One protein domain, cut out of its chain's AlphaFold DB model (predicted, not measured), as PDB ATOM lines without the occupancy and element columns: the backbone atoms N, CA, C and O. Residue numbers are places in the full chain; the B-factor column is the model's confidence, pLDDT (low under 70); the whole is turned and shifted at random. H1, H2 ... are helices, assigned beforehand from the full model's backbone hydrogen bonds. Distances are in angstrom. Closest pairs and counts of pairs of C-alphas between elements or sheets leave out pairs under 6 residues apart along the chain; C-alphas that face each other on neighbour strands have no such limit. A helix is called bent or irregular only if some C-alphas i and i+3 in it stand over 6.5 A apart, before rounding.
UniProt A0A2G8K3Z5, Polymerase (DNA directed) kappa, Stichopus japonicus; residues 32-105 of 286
ATOM      1  N   ARG A  32     188.889 156.928 148.374       79.81
ATOM      2  CA  ARG A  32     190.171 157.342 148.975       79.81
ATOM      3  C   ARG A  32     190.400 156.770 150.375       79.81
ATOM      4  O   ARG A  32     191.517 156.853 150.883       79.81
ATOM      5  N   MET A  33     189.353 156.215 150.982       82.50
ATOM      6  CA  MET A  33     189.348 155.724 152.361       82.50
ATOM      7  C   MET A  33     189.481 154.204 152.461       82.50
ATOM      8  O   MET A  33     189.784 153.688 153.537       82.50
ATOM      9  N   GLU A  34     189.265 153.485 151.361       86.50
ATOM     10  CA  GLU A  34     189.399 152.035 151.331       86.50
ATOM     11  C   GLU A  34     190.829 151.572 151.626       86.50
ATOM     12  O   GLU A  34     191.833 152.169 151.215       86.50
ATOM     13  N   LEU A  35     190.920 150.440 152.322       87.25
ATOM     14  CA  LEU A  35     192.165 149.750 152.576       87.25
ATOM     15  C   LEU A  35     192.808 149.341 151.253       87.25
ATOM     16  O   LEU A  35     192.432 148.369 150.596       87.25
ATOM     17  N   ASN A  36     193.884 150.032 150.923       84.50
ATOM     18  CA  ASN A  36     194.800 149.584 149.898       84.50
ATOM     19  C   ASN A  36     195.594 148.364 150.429       84.50
ATOM     20  O   ASN A  36     196.168 148.404 151.519       84.50
ATOM     21  N   THR A  37     195.640 147.272 149.664       86.12
ATOM     22  CA  THR A  37     196.391 146.046 150.005       86.12
ATOM     23  C   THR A  37     197.587 145.800 149.091       86.12
ATOM     24  O   THR A  37     198.171 144.726 149.129       86.12
ATOM     25  N   ASN A  38     197.989 146.780 148.278       86.81
ATOM     26  CA  ASN A  38     199.132 146.689 147.361       86.81
ATOM     27  C   ASN A  38     200.471 146.835 148.108       86.81
ATOM     28  O   ASN A  38     201.362 147.564 147.678       86.81
ATOM     29  N   LYS A  39     200.597 146.201 149.276       86.12
ATOM     30  CA  LYS A  39     201.793 146.203 150.118       86.12
ATOM     31  C   LYS A  39     202.092 144.770 150.542       86.12
ATOM     32  O   LYS A  39     201.171 144.038 150.885       86.12
ATOM     33  N   ALA A  40     203.371 144.394 150.543       86.94
ATOM     34  CA  ALA A  40     203.800 143.034 150.863       86.94
ATOM     35  C   ALA A  40     203.265 142.559 152.226       86.94
ATOM     36  O   ALA A  40     203.306 143.311 153.213       86.94
ATOM     37  N   GLY A  41     202.802 141.312 152.292       88.75
ATOM     38  CA  GLY A  41     202.290 140.702 153.520       88.75
ATOM     39  C   GLY A  41     200.890 141.172 153.914       88.75
ATOM     40  O   GLY A  41     200.549 141.134 155.097       88.75
ATOM     41  N   MET A  42     200.110 141.669 152.949       92.38
ATOM     42  CA  MET A  42     198.698 142.052 153.101       92.38
ATOM     43  C   MET A  42     197.776 141.252 152.166       92.38
ATOM     44  O   MET A  42     196.665 141.684 151.851       92.38
ATOM     45  N   GLU A  43     198.235 140.098 151.692       90.75
ATOM     46  CA  GLU A  43     197.460 139.191 150.853       90.75
ATOM     47  C   GLU A  43     196.396 138.450 151.685       90.75
ATOM     48  O   GLU A  43     196.613 138.125 152.851       90.75
ATOM     49  N   GLY A  44     195.231 138.169 151.090       90.06
ATOM     50  CA  GLY A  44     194.185 137.344 151.720       90.06
ATOM     51  C   GLY A  44     193.415 137.995 152.877       90.06
ATOM     52  O   GLY A  44     192.732 137.293 153.616       90.06
ATOM     53  N   LEU A  45     193.512 139.316 153.051       92.69
ATOM     54  CA  LEU A  45     192.774 140.038 154.090       92.69
ATOM     55  C   LEU A  45     191.280 140.167 153.768       92.69
ATOM     56  O   LEU A  45     190.901 140.444 152.629       92.69
ATOM     57  N   ASP A  46     190.451 140.084 154.809       92.69
ATOM     58  CA  ASP A  46     189.036 140.455 154.763       92.69
ATOM     59  C   ASP A  46     188.898 141.985 154.668       92.69
ATOM     60  O   ASP A  46     188.850 142.711 155.669       92.69
ATOM     61  N   LYS A  47     188.900 142.480 153.428       92.50
ATOM     62  CA  LYS A  47     188.821 143.914 153.128       92.50
ATOM     63  C   LYS A  47     187.511 144.528 153.596       92.50
ATOM     64  O   LYS A  47     187.531 145.665 154.054       92.50
ATOM     65  N   GLU A  48     186.399 143.807 153.498       92.69
ATOM     66  CA  GLU A  48     185.078 144.326 153.858       92.69
ATOM     67  C   GLU A  48     185.017 144.645 155.347       92.69
ATOM     68  O   GLU A  48     184.695 145.772 155.735       92.69
ATOM     69  N   ARG A  49     185.429 143.693 156.192       94.38
ATOM     70  CA  ARG A  49     185.496 143.902 157.639       94.38
ATOM     71  C   ARG A  49     186.439 145.045 158.007       94.38
ATOM     72  O   ARG A  49     186.090 145.869 158.854       94.38
ATOM     73  N   ILE A  50     187.631 145.097 157.409       94.19
ATOM     74  CA  ILE A  50     188.617 146.141 157.723       94.19
ATOM     75  C   ILE A  50     188.100 147.518 157.292       94.19
ATOM     76  O   ILE A  50     188.160 148.465 158.076       94.19
ATOM     77  N   ASN A  51     187.546 147.626 156.085       94.50
ATOM     78  CA  ASN A  51     186.980 148.869 155.564       94.50
ATOM     79  C   ASN A  51     185.804 149.346 156.409       94.50
ATOM     80  O   ASN A  51     185.722 150.539 156.687       94.50
ATOM     81  N   LYS A  52     184.949 148.433 156.883       95.31
ATOM     82  CA  LYS A  52     183.867 148.768 157.813       95.31
ATOM     83  C   LYS A  52     184.407 149.423 159.083       95.31
ATOM     84  O   LYS A  52     183.954 150.497 159.446       95.31
ATOM     85  N   ILE A  53     185.435 148.843 159.705       94.81
ATOM     86  CA  ILE A  53     186.054 149.423 160.909       94.81
ATOM     87  C   ILE A  53     186.679 150.794 160.616       94.81
ATOM     88  O   ILE A  53     186.511 151.725 161.403       94.81
ATOM     89  N   ILE A  54     187.403 150.937 159.502       93.94
ATOM     90  CA  ILE A  54     188.001 152.221 159.098       93.94
ATOM     91  C   ILE A  54     186.906 153.275 158.909       93.94
ATOM     92  O   ILE A  54     187.049 154.395 159.401       93.94
ATOM     93  N   MET A  55     185.818 152.913 158.233       93.75
ATOM     94  CA  MET A  55     184.684 153.788 157.960       93.75
ATOM     95  C   MET A  55     183.973 154.202 159.252       93.75
ATOM     96  O   MET A  55     183.858 155.398 159.513       93.75
ATOM     97  N   ASP A  56     183.608 153.242 160.106       95.19
ATOM     98  CA  ASP A  56     182.947 153.480 161.396       95.19
ATOM     99  C   ASP A  56     183.756 154.448 162.281       95.19
ATOM    100  O   ASP A  56     183.191 155.279 162.987       95.19
ATOM    101  N   MET A  57     185.089 154.376 162.217       94.19
ATOM    102  CA  MET A  57     185.996 155.245 162.977       94.19
ATOM    103  C   MET A  57     186.251 156.613 162.327       94.19
ATOM    104  O   MET A  57     186.811 157.497 162.977       94.19
ATOM    105  N   SER A  58     185.909 156.786 161.048       93.19
ATOM    106  CA  SER A  58     186.241 157.985 160.268       93.19
ATOM    107  C   SER A  58     185.038 158.887 160.009       93.19
ATOM    108  O   SER A  58     185.212 160.107 159.922       93.19
ATOM    109  N   VAL A  59     183.837 158.318 159.875       94.31
ATOM    110  CA  VAL A  59     182.599 159.051 159.566       94.31
ATOM    111  C   VAL A  59     182.353 160.166 160.586       94.31
ATOM    112  O   VAL A  59     182.541 159.996 161.787       94.31
ATOM    113  N   GLY A  60     181.961 161.342 160.088       92.44
ATOM    114  CA  GLY A  60     181.721 162.538 160.906       92.44
ATOM    115  C   GLY A  60     182.982 163.309 161.315       92.44
ATOM    116  O   GLY A  60     182.879 164.358 161.947       92.44
ATOM    117  N   SER A  61     184.183 162.840 160.956       95.31
ATOM    118  CA  SER A  61     185.414 163.606 161.176       95.31
ATOM    119  C   SER A  61     185.661 164.640 160.068       95.31
ATOM    120  O   SER A  61     185.368 164.409 158.895       95.31
ATOM    121  N   ARG A  62     186.336 165.747 160.413       96.38
ATOM    122  CA  ARG A  62     186.822 166.736 159.424       96.38
ATOM    123  C   ARG A  62     187.739 166.112 158.365       96.38
ATOM    124  O   ARG A  62     187.782 166.570 157.226       96.38
ATOM    125  N   TYR A  63     188.501 165.081 158.744       93.75
ATOM    126  CA  TYR A  63     189.350 164.340 157.811       93.75
ATOM    127  C   TYR A  63     188.503 163.606 156.767       93.75
ATOM    128  O   TYR A  63     188.760 163.743 155.574       93.75
ATOM    129  N   TYR A  64     187.459 162.902 157.207       94.25
ATOM    130  CA  TYR A  64     186.539 162.191 156.325       94.25
ATOM    131  C   TYR A  64     185.799 163.132 155.365       94.25
ATOM    132  O   TYR A  64     185.752 162.867 154.167       94.25
ATOM    133  N   GLU A  65     185.296 164.272 155.844       95.25
ATOM    134  CA  GLU A  65     184.687 165.301 154.983       95.25
ATOM    135  C   GLU A  65     185.660 165.809 153.906       95.25
ATOM    136  O   GLU A  65     185.298 165.971 152.737       95.25
ATOM    137  N   ASN A  66     186.923 166.025 154.279       95.81
ATOM    138  CA  ASN A  66     187.957 166.449 153.345       95.81
ATOM    139  C   ASN A  66     188.307 165.358 152.320       95.81
ATOM    140  O   ASN A  66     188.497 165.672 151.145       95.81
ATOM    141  N   GLU A  67     188.375 164.086 152.722       93.44
ATOM    142  CA  GLU A  67     188.605 162.984 151.781       93.44
ATOM    143  C   GLU A  67     187.424 162.801 150.820       93.44
ATOM    144  O   GLU A  67     187.666 162.673 149.622       93.44
ATOM    145  N   GLN A  68     186.173 162.948 151.276       93.00
ATOM    146  CA  GLN A  68     185.003 162.983 150.384       93.00
ATOM    147  C   GLN A  68     185.078 164.141 149.377       93.00
ATOM    148  O   GLN A  68     184.794 163.968 148.189       93.00
ATOM    149  N   LYS A  69     185.506 165.336 149.809       94.44
ATOM    150  CA  LYS A  69     185.707 166.478 148.902       94.44
ATOM    151  C   LYS A  69     186.766 166.172 147.841       94.44
ATOM    152  O   LYS A  69     186.553 166.475 146.666       94.44
ATOM    153  N   LYS A  70     187.901 165.587 148.232       93.88
ATOM    154  CA  LYS A  70     188.970 165.187 147.300       93.88
ATOM    155  C   LYS A  70     188.510 164.089 146.350       93.88
ATOM    156  O   LYS A  70     188.832 164.144 145.169       93.88
ATOM    157  N   GLU A  71     187.755 163.118 146.843       93.25
ATOM    158  CA  GLU A  71     187.171 162.053 146.031       93.25
ATOM    159  C   GLU A  71     186.233 162.630 144.968       93.25
ATOM    160  O   GLU A  71     186.417 162.365 143.782       93.25
ATOM    161  N   LYS A  72     185.337 163.550 145.348       93.44
ATOM    162  CA  LYS A  72     184.488 164.279 144.395       93.44
ATOM    163  C   LYS A  72     185.306 165.020 143.334       93.44
ATOM    164  O   LYS A  72     184.961 164.974 142.158       93.44
ATOM    165  N   GLN A  73     186.397 165.686 143.718       94.88
ATOM    166  CA  GLN A  73     187.283 166.371 142.765       94.88
ATOM    167  C   GLN A  73     187.954 165.398 141.785       94.88
ATOM    168  O   GLN A  73     188.074 165.704 140.598       94.88
ATOM    169  N   VAL A  74     188.392 164.232 142.269       94.44
ATOM    170  CA  VAL A  74     188.983 163.182 141.429       94.44
ATOM    171  C   VAL A  74     187.941 162.626 140.463       94.44
ATOM    172  O   VAL A  74     188.218 162.571 139.266       94.44
ATOM    173  N   ASN A  75     186.736 162.313 140.936       92.31
ATOM    174  CA  ASN A  75     185.655 161.789 140.098       92.31
ATOM    175  C   ASN A  75     185.236 162.801 139.022       92.31
ATOM    176  O   ASN A  75     185.179 162.454 137.847       92.31
ATOM    177  N   GLN A  76     185.119 164.088 139.366       95.31
ATOM    178  CA  GLN A  76     184.889 165.154 138.381       95.31
ATOM    179  C   GLN A  76     186.001 165.241 137.325       95.31
ATOM    180  O   GLN A  76     185.747 165.552 136.160       95.31
ATOM    181  N   LYS A  77     187.261 165.004 137.707       95.69
ATOM    182  CA  LYS A  77     188.375 164.961 136.751       95.69
ATOM    183  C   LYS A  77     188.274 163.736 135.840       95.69
ATOM    184  O   LYS A  77     188.529 163.870 134.646       95.69
ATOM    185  N   ILE A  78     187.893 162.579 136.381       94.62
ATOM    186  CA  ILE A  78     187.666 161.348 135.612       94.62
ATOM    187  C   ILE A  78     186.549 161.571 134.588       94.62
ATOM    188  O   ILE A  78     186.776 161.344 133.405       94.62
ATOM    189  N   GLU A  79     185.402 162.112 134.998       95.69
ATOM    190  CA  GLU A  79     184.283 162.439 134.102       95.69
ATOM    191  C   GLU A  79     184.711 163.372 132.963       95.69
ATOM    192  O   GLU A  79     184.412 163.121 131.794       95.69
ATOM    193  N   LYS A  80     185.478 164.425 133.276       96.88
ATOM    194  CA  LYS A  80     186.036 165.330 132.259       96.88
ATOM    195  C   LYS A  80     186.927 164.588 131.264       96.88
ATOM    196  O   LYS A  80     186.813 164.823 130.065       96.88
ATOM    197  N   LEU A  81     187.801 163.701 131.741       96.75
ATOM    198  CA  LEU A  81     188.681 162.907 130.882       96.75
ATOM    199  C   LEU A  81     187.903 161.893 130.035       96.75
ATOM    200  O   LEU A  81     188.230 161.719 128.864       96.75
ATOM    201  N   LEU A  82     186.856 161.270 130.579       95.75
ATOM    202  CA  LEU A  82     185.977 160.361 129.838       95.75
ATOM    203  C   LEU A  82     185.199 161.097 128.739       95.75
ATOM    204  O   LEU A  82     185.104 160.597 127.621       95.75
ATOM    205  N   ASN A  83     184.721 162.312 129.016       96.38
ATOM    206  CA  ASN A  83     184.067 163.163 128.019       96.38
ATOM    207  C   ASN A  83     185.050 163.649 126.937       96.38
ATOM    208  O   ASN A  83     184.716 163.725 125.760       96.38
ATOM    209  N   LEU A  84     186.298 163.954 127.301       95.88
ATOM    210  CA  LEU A  84     187.331 164.235 126.299       95.88
ATOM    211  C   LEU A  84     187.619 162.996 125.443       95.88
ATOM    212  O   LEU A  84     187.687 163.116 124.224       95.88
ATOM    213  N   ARG A  85     187.723 161.810 126.057       95.62
ATOM    214  CA  ARG A  85     187.926 160.535 125.354       95.62
ATOM    215  C   ARG A  85     186.794 160.239 124.370       95.62
ATOM    216  O   ARG A  85     187.089 159.799 123.266       95.62
ATOM    217  N   SER A  86     185.531 160.476 124.735       95.06
ATOM    218  CA  SER A  86     184.382 160.185 123.860       95.06
ATOM    219  C   SER A  86     184.325 161.068 122.611       95.06
ATOM    220  O   SER A  86     183.721 160.675 121.617       95.06
ATOM    221  N   LYS A  87     184.981 162.233 122.635       96.44
ATOM    222  CA  LYS A  87     185.083 163.149 121.491       96.44
ATOM    223  C   LYS A  87     186.212 162.801 120.521       96.44
ATOM    224  O   LYS A  87     186.248 163.366 119.434       96.44
ATOM    225  N   VAL A  88     187.130 161.909 120.898       96.50
ATOM    226  CA  VAL A  88     188.262 161.525 120.043       96.50
ATOM    227  C   VAL A  88     187.757 160.698 118.863       96.50
ATOM    228  O   VAL A  88     187.162 159.635 119.041       96.50
ATOM    229  N   THR A  89     188.034 161.156 117.646       97.25
ATOM    230  CA  THR A  89     187.647 160.451 116.421       97.25
ATOM    231  C   THR A  89     188.594 159.293 116.100       97.25
ATOM    232  O   THR A  89     189.764 159.269 116.496       97.25
ATOM    233  N   ALA A  90     188.121 158.332 115.301       95.94
ATOM    234  CA  ALA A  90     188.957 157.226 114.829       95.94
ATOM    235  C   ALA A  90     190.174 157.709 114.014       95.94
ATOM    236  O   ALA A  90     191.251 157.116 114.105       95.94
ATOM    237  N   SER A  91     190.019 158.801 113.255       96.31
ATOM    238  CA  SER A  91     191.094 159.402 112.458       96.31
ATOM    239  C   SER A  91     192.179 160.024 113.343       96.31
ATOM    240  O   SER A  91     193.356 159.695 113.194       96.31
ATOM    241  N   GLU A  92     191.795 160.841 114.331       96.19
ATOM    242  CA  GLU A  92     192.734 161.427 115.299       96.19
ATOM    243  C   GLU A  92     193.464 160.347 116.097       96.19
ATOM    244  O   GLU A  92     194.681 160.421 116.277       96.19
ATOM    245  N   LEU A  93     192.740 159.308 116.524       96.62
ATOM    246  CA  LEU A  93     193.330 158.174 117.224       96.62
ATOM    247  C   LEU A  93     194.340 157.430 116.339       96.62
ATOM    248  O   LEU A  93     195.411 157.060 116.816       96.62
ATOM    249  N   SER A  94     194.026 157.218 115.059       96.94
ATOM    250  CA  SER A  94     194.943 156.602 114.093       96.94
ATOM    251  C   SER A  94     196.198 157.456 113.882       96.94
ATOM    252  O   SER A  94     197.320 156.957 113.995       96.94
ATOM    253  N   ALA A  95     196.036 158.767 113.689       96.94
ATOM    254  CA  ALA A  95     197.152 159.700 113.545       96.94
ATOM    255  C   ALA A  95     198.038 159.745 114.804       96.94
ATOM    256  O   ALA A  95     199.267 159.738 114.705       96.94
ATOM    257  N   ALA A  96     197.435 159.741 115.998       97.25
ATOM    258  CA  ALA A  96     198.158 159.670 117.264       97.25
ATOM    259  C   ALA A  96     198.928 158.349 117.402       97.25
ATOM    260  O   ALA A  96     200.098 158.367 117.780       97.25
ATOM    261  N   LYS A  97     198.319 157.214 117.030       97.75
ATOM    262  CA  LYS A  97     198.986 155.902 117.026       97.75
ATOM    263  C   LYS A  97     200.222 155.894 116.136       97.75
ATOM    264  O   LYS A  97     201.253 155.392 116.566       97.75
ATOM    265  N   VAL A  98     200.160 156.474 114.936       97.75
ATOM    266  CA  VAL A  98     201.330 156.566 114.044       97.75
ATOM    267  C   VAL A  98     202.474 157.329 114.721       97.75
ATOM    268  O   VAL A  98     203.600 156.833 114.751       97.75
ATOM    269  N   LYS A  99     202.184 158.483 115.334       98.00
ATOM    270  CA  LYS A  99     203.187 159.289 116.053       98.00
ATOM    271  C   LYS A  99     203.782 158.545 117.253       98.00
ATOM    272  O   LYS A  99     204.998 158.520 117.416       98.00
ATOM    273  N   VAL A 100     202.936 157.916 118.073       98.25
ATOM    274  CA  VAL A 100     203.372 157.142 119.248       98.25
ATOM    275  C   VAL A 100     204.201 155.933 118.827       98.25
ATOM    276  O   VAL A 100     205.225 155.664 119.442       98.25
ATOM    277  N   ASN A 101     203.823 155.236 117.757       98.06
ATOM    278  CA  ASN A 101     204.583 154.095 117.258       98.06
ATOM    279  C   ASN A 101     205.982 154.499 116.789       98.06
ATOM    280  O   ASN A 101     206.931 153.757 117.028       98.06
ATOM    281  N   GLU A 102     206.134 155.662 116.152       97.75
ATOM    282  CA  GLU A 102     207.463 156.146 115.773       97.75
ATOM    283  C   GLU A 102     208.310 156.508 117.001       97.75
ATOM    284  O   GLU A 102     209.483 156.139 117.066       97.75
ATOM    285  N   LEU A 103     207.703 157.117 118.026       98.00
ATOM    286  CA  LEU A 103     208.369 157.356 119.309       98.00
ATOM    287  C   LEU A 103     208.809 156.042 119.972       98.00
ATOM    288  O   LEU A 103     209.959 155.922 120.385       98.00
ATOM    289  N   VAL A 104     207.921 155.045 120.040       98.19
ATOM    290  CA  VAL A 104     208.219 153.725 120.617       98.19
ATOM    291  C   VAL A 104     209.354 153.053 119.856       98.19
ATOM    292  O   VAL A 104     210.290 152.576 120.485       98.19
ATOM    293  N   LYS A 105     209.350 153.076 118.517       97.88
ATOM    294  CA  LYS A 105     210.482 152.570 117.722       97.88
ATOM    295  C   LYS A 105     211.788 153.271 118.089       97.88
ATOM    296  O   LYS A 105     212.816 152.608 118.183       97.88
TER     297      LYS A 105
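Overview. This is residues 32 to 105 of the 286 residues of the protein "Polymerase (DNA directed) kappa" of Stichopus japonicus (UniProt A0A2G8K3Z5). One long helix, H2, makes the bar of a wide, open bracket, with a shorter helix turned off at each end of it, H1 before it and H3 after it, broadly to the same side. The space between H1 and H3 is empty but for residues 32 to 46, a stretch with no named element that folds back beside H1; residues 38 to 44 and residues 75 to 105, of which 75 to 86 belong to H2 and 90 to 105 to H3, stand free. The printed part has 74 residues, with three named helices in the order H1, H2, H3 and no named strand, and its class is all helix. It is extended, with a radius of gyration of the C-alphas of 19.8 A, and the C-alphas span 51 by 31 by 17 A, an outline that is only just flat.

Arrangement. The first helix, H1, residues 47 to 58, follows the stretch 32 to 46, and a tight link of 3 residues joins it to H2, residues 62 to 86. H1 and H2 are close but not clearly touching, with 1 pair of C-alphas within 8 A, those of Ser 58 and Tyr 64, 5.8 A apart. Their lines stand at a steep tilt of 56 degrees, opposite ways, and their centres are 21.7 A apart. A second tight link of 3 residues leads to H3, residues 90 to 105. H2 and H3 are apart, and H1 and H3 are apart too. In H1, H2 and H3, every O i to N i+4 pair is within hydrogen-bond range.

Along the chain. The printed part begins at Arg 32, with its C-alpha at (190.171, 157.342, 148.975). H1 begins at Lys 47, C-alpha (188.821, 143.914, 153.128), and measures 16.0 A from first to last C-alpha. H2, the longest helix with 25 residues, measures 36.2 A from Arg 62 to Ser 86. H3 measures 22.2 A and ends at Lys 105, C-alpha (210.482, 152.570, 117.722). No helix is bent.

Size, cuts and confidence. The two C-alphas farthest apart are those of Gly 60 and Lys 105, at 52.8 A. The first and last printed C-alphas, those of Arg 32 and Lys 105, are 37.6 A apart. The printed part has no cut, and neither of the two links between helices is long. The C-alphas of residues 32 to 46 lie 8 to 23 A from the mean of all C-alphas. The mean pLDDT of the printed part is 93.8, and no printed residue is under 70.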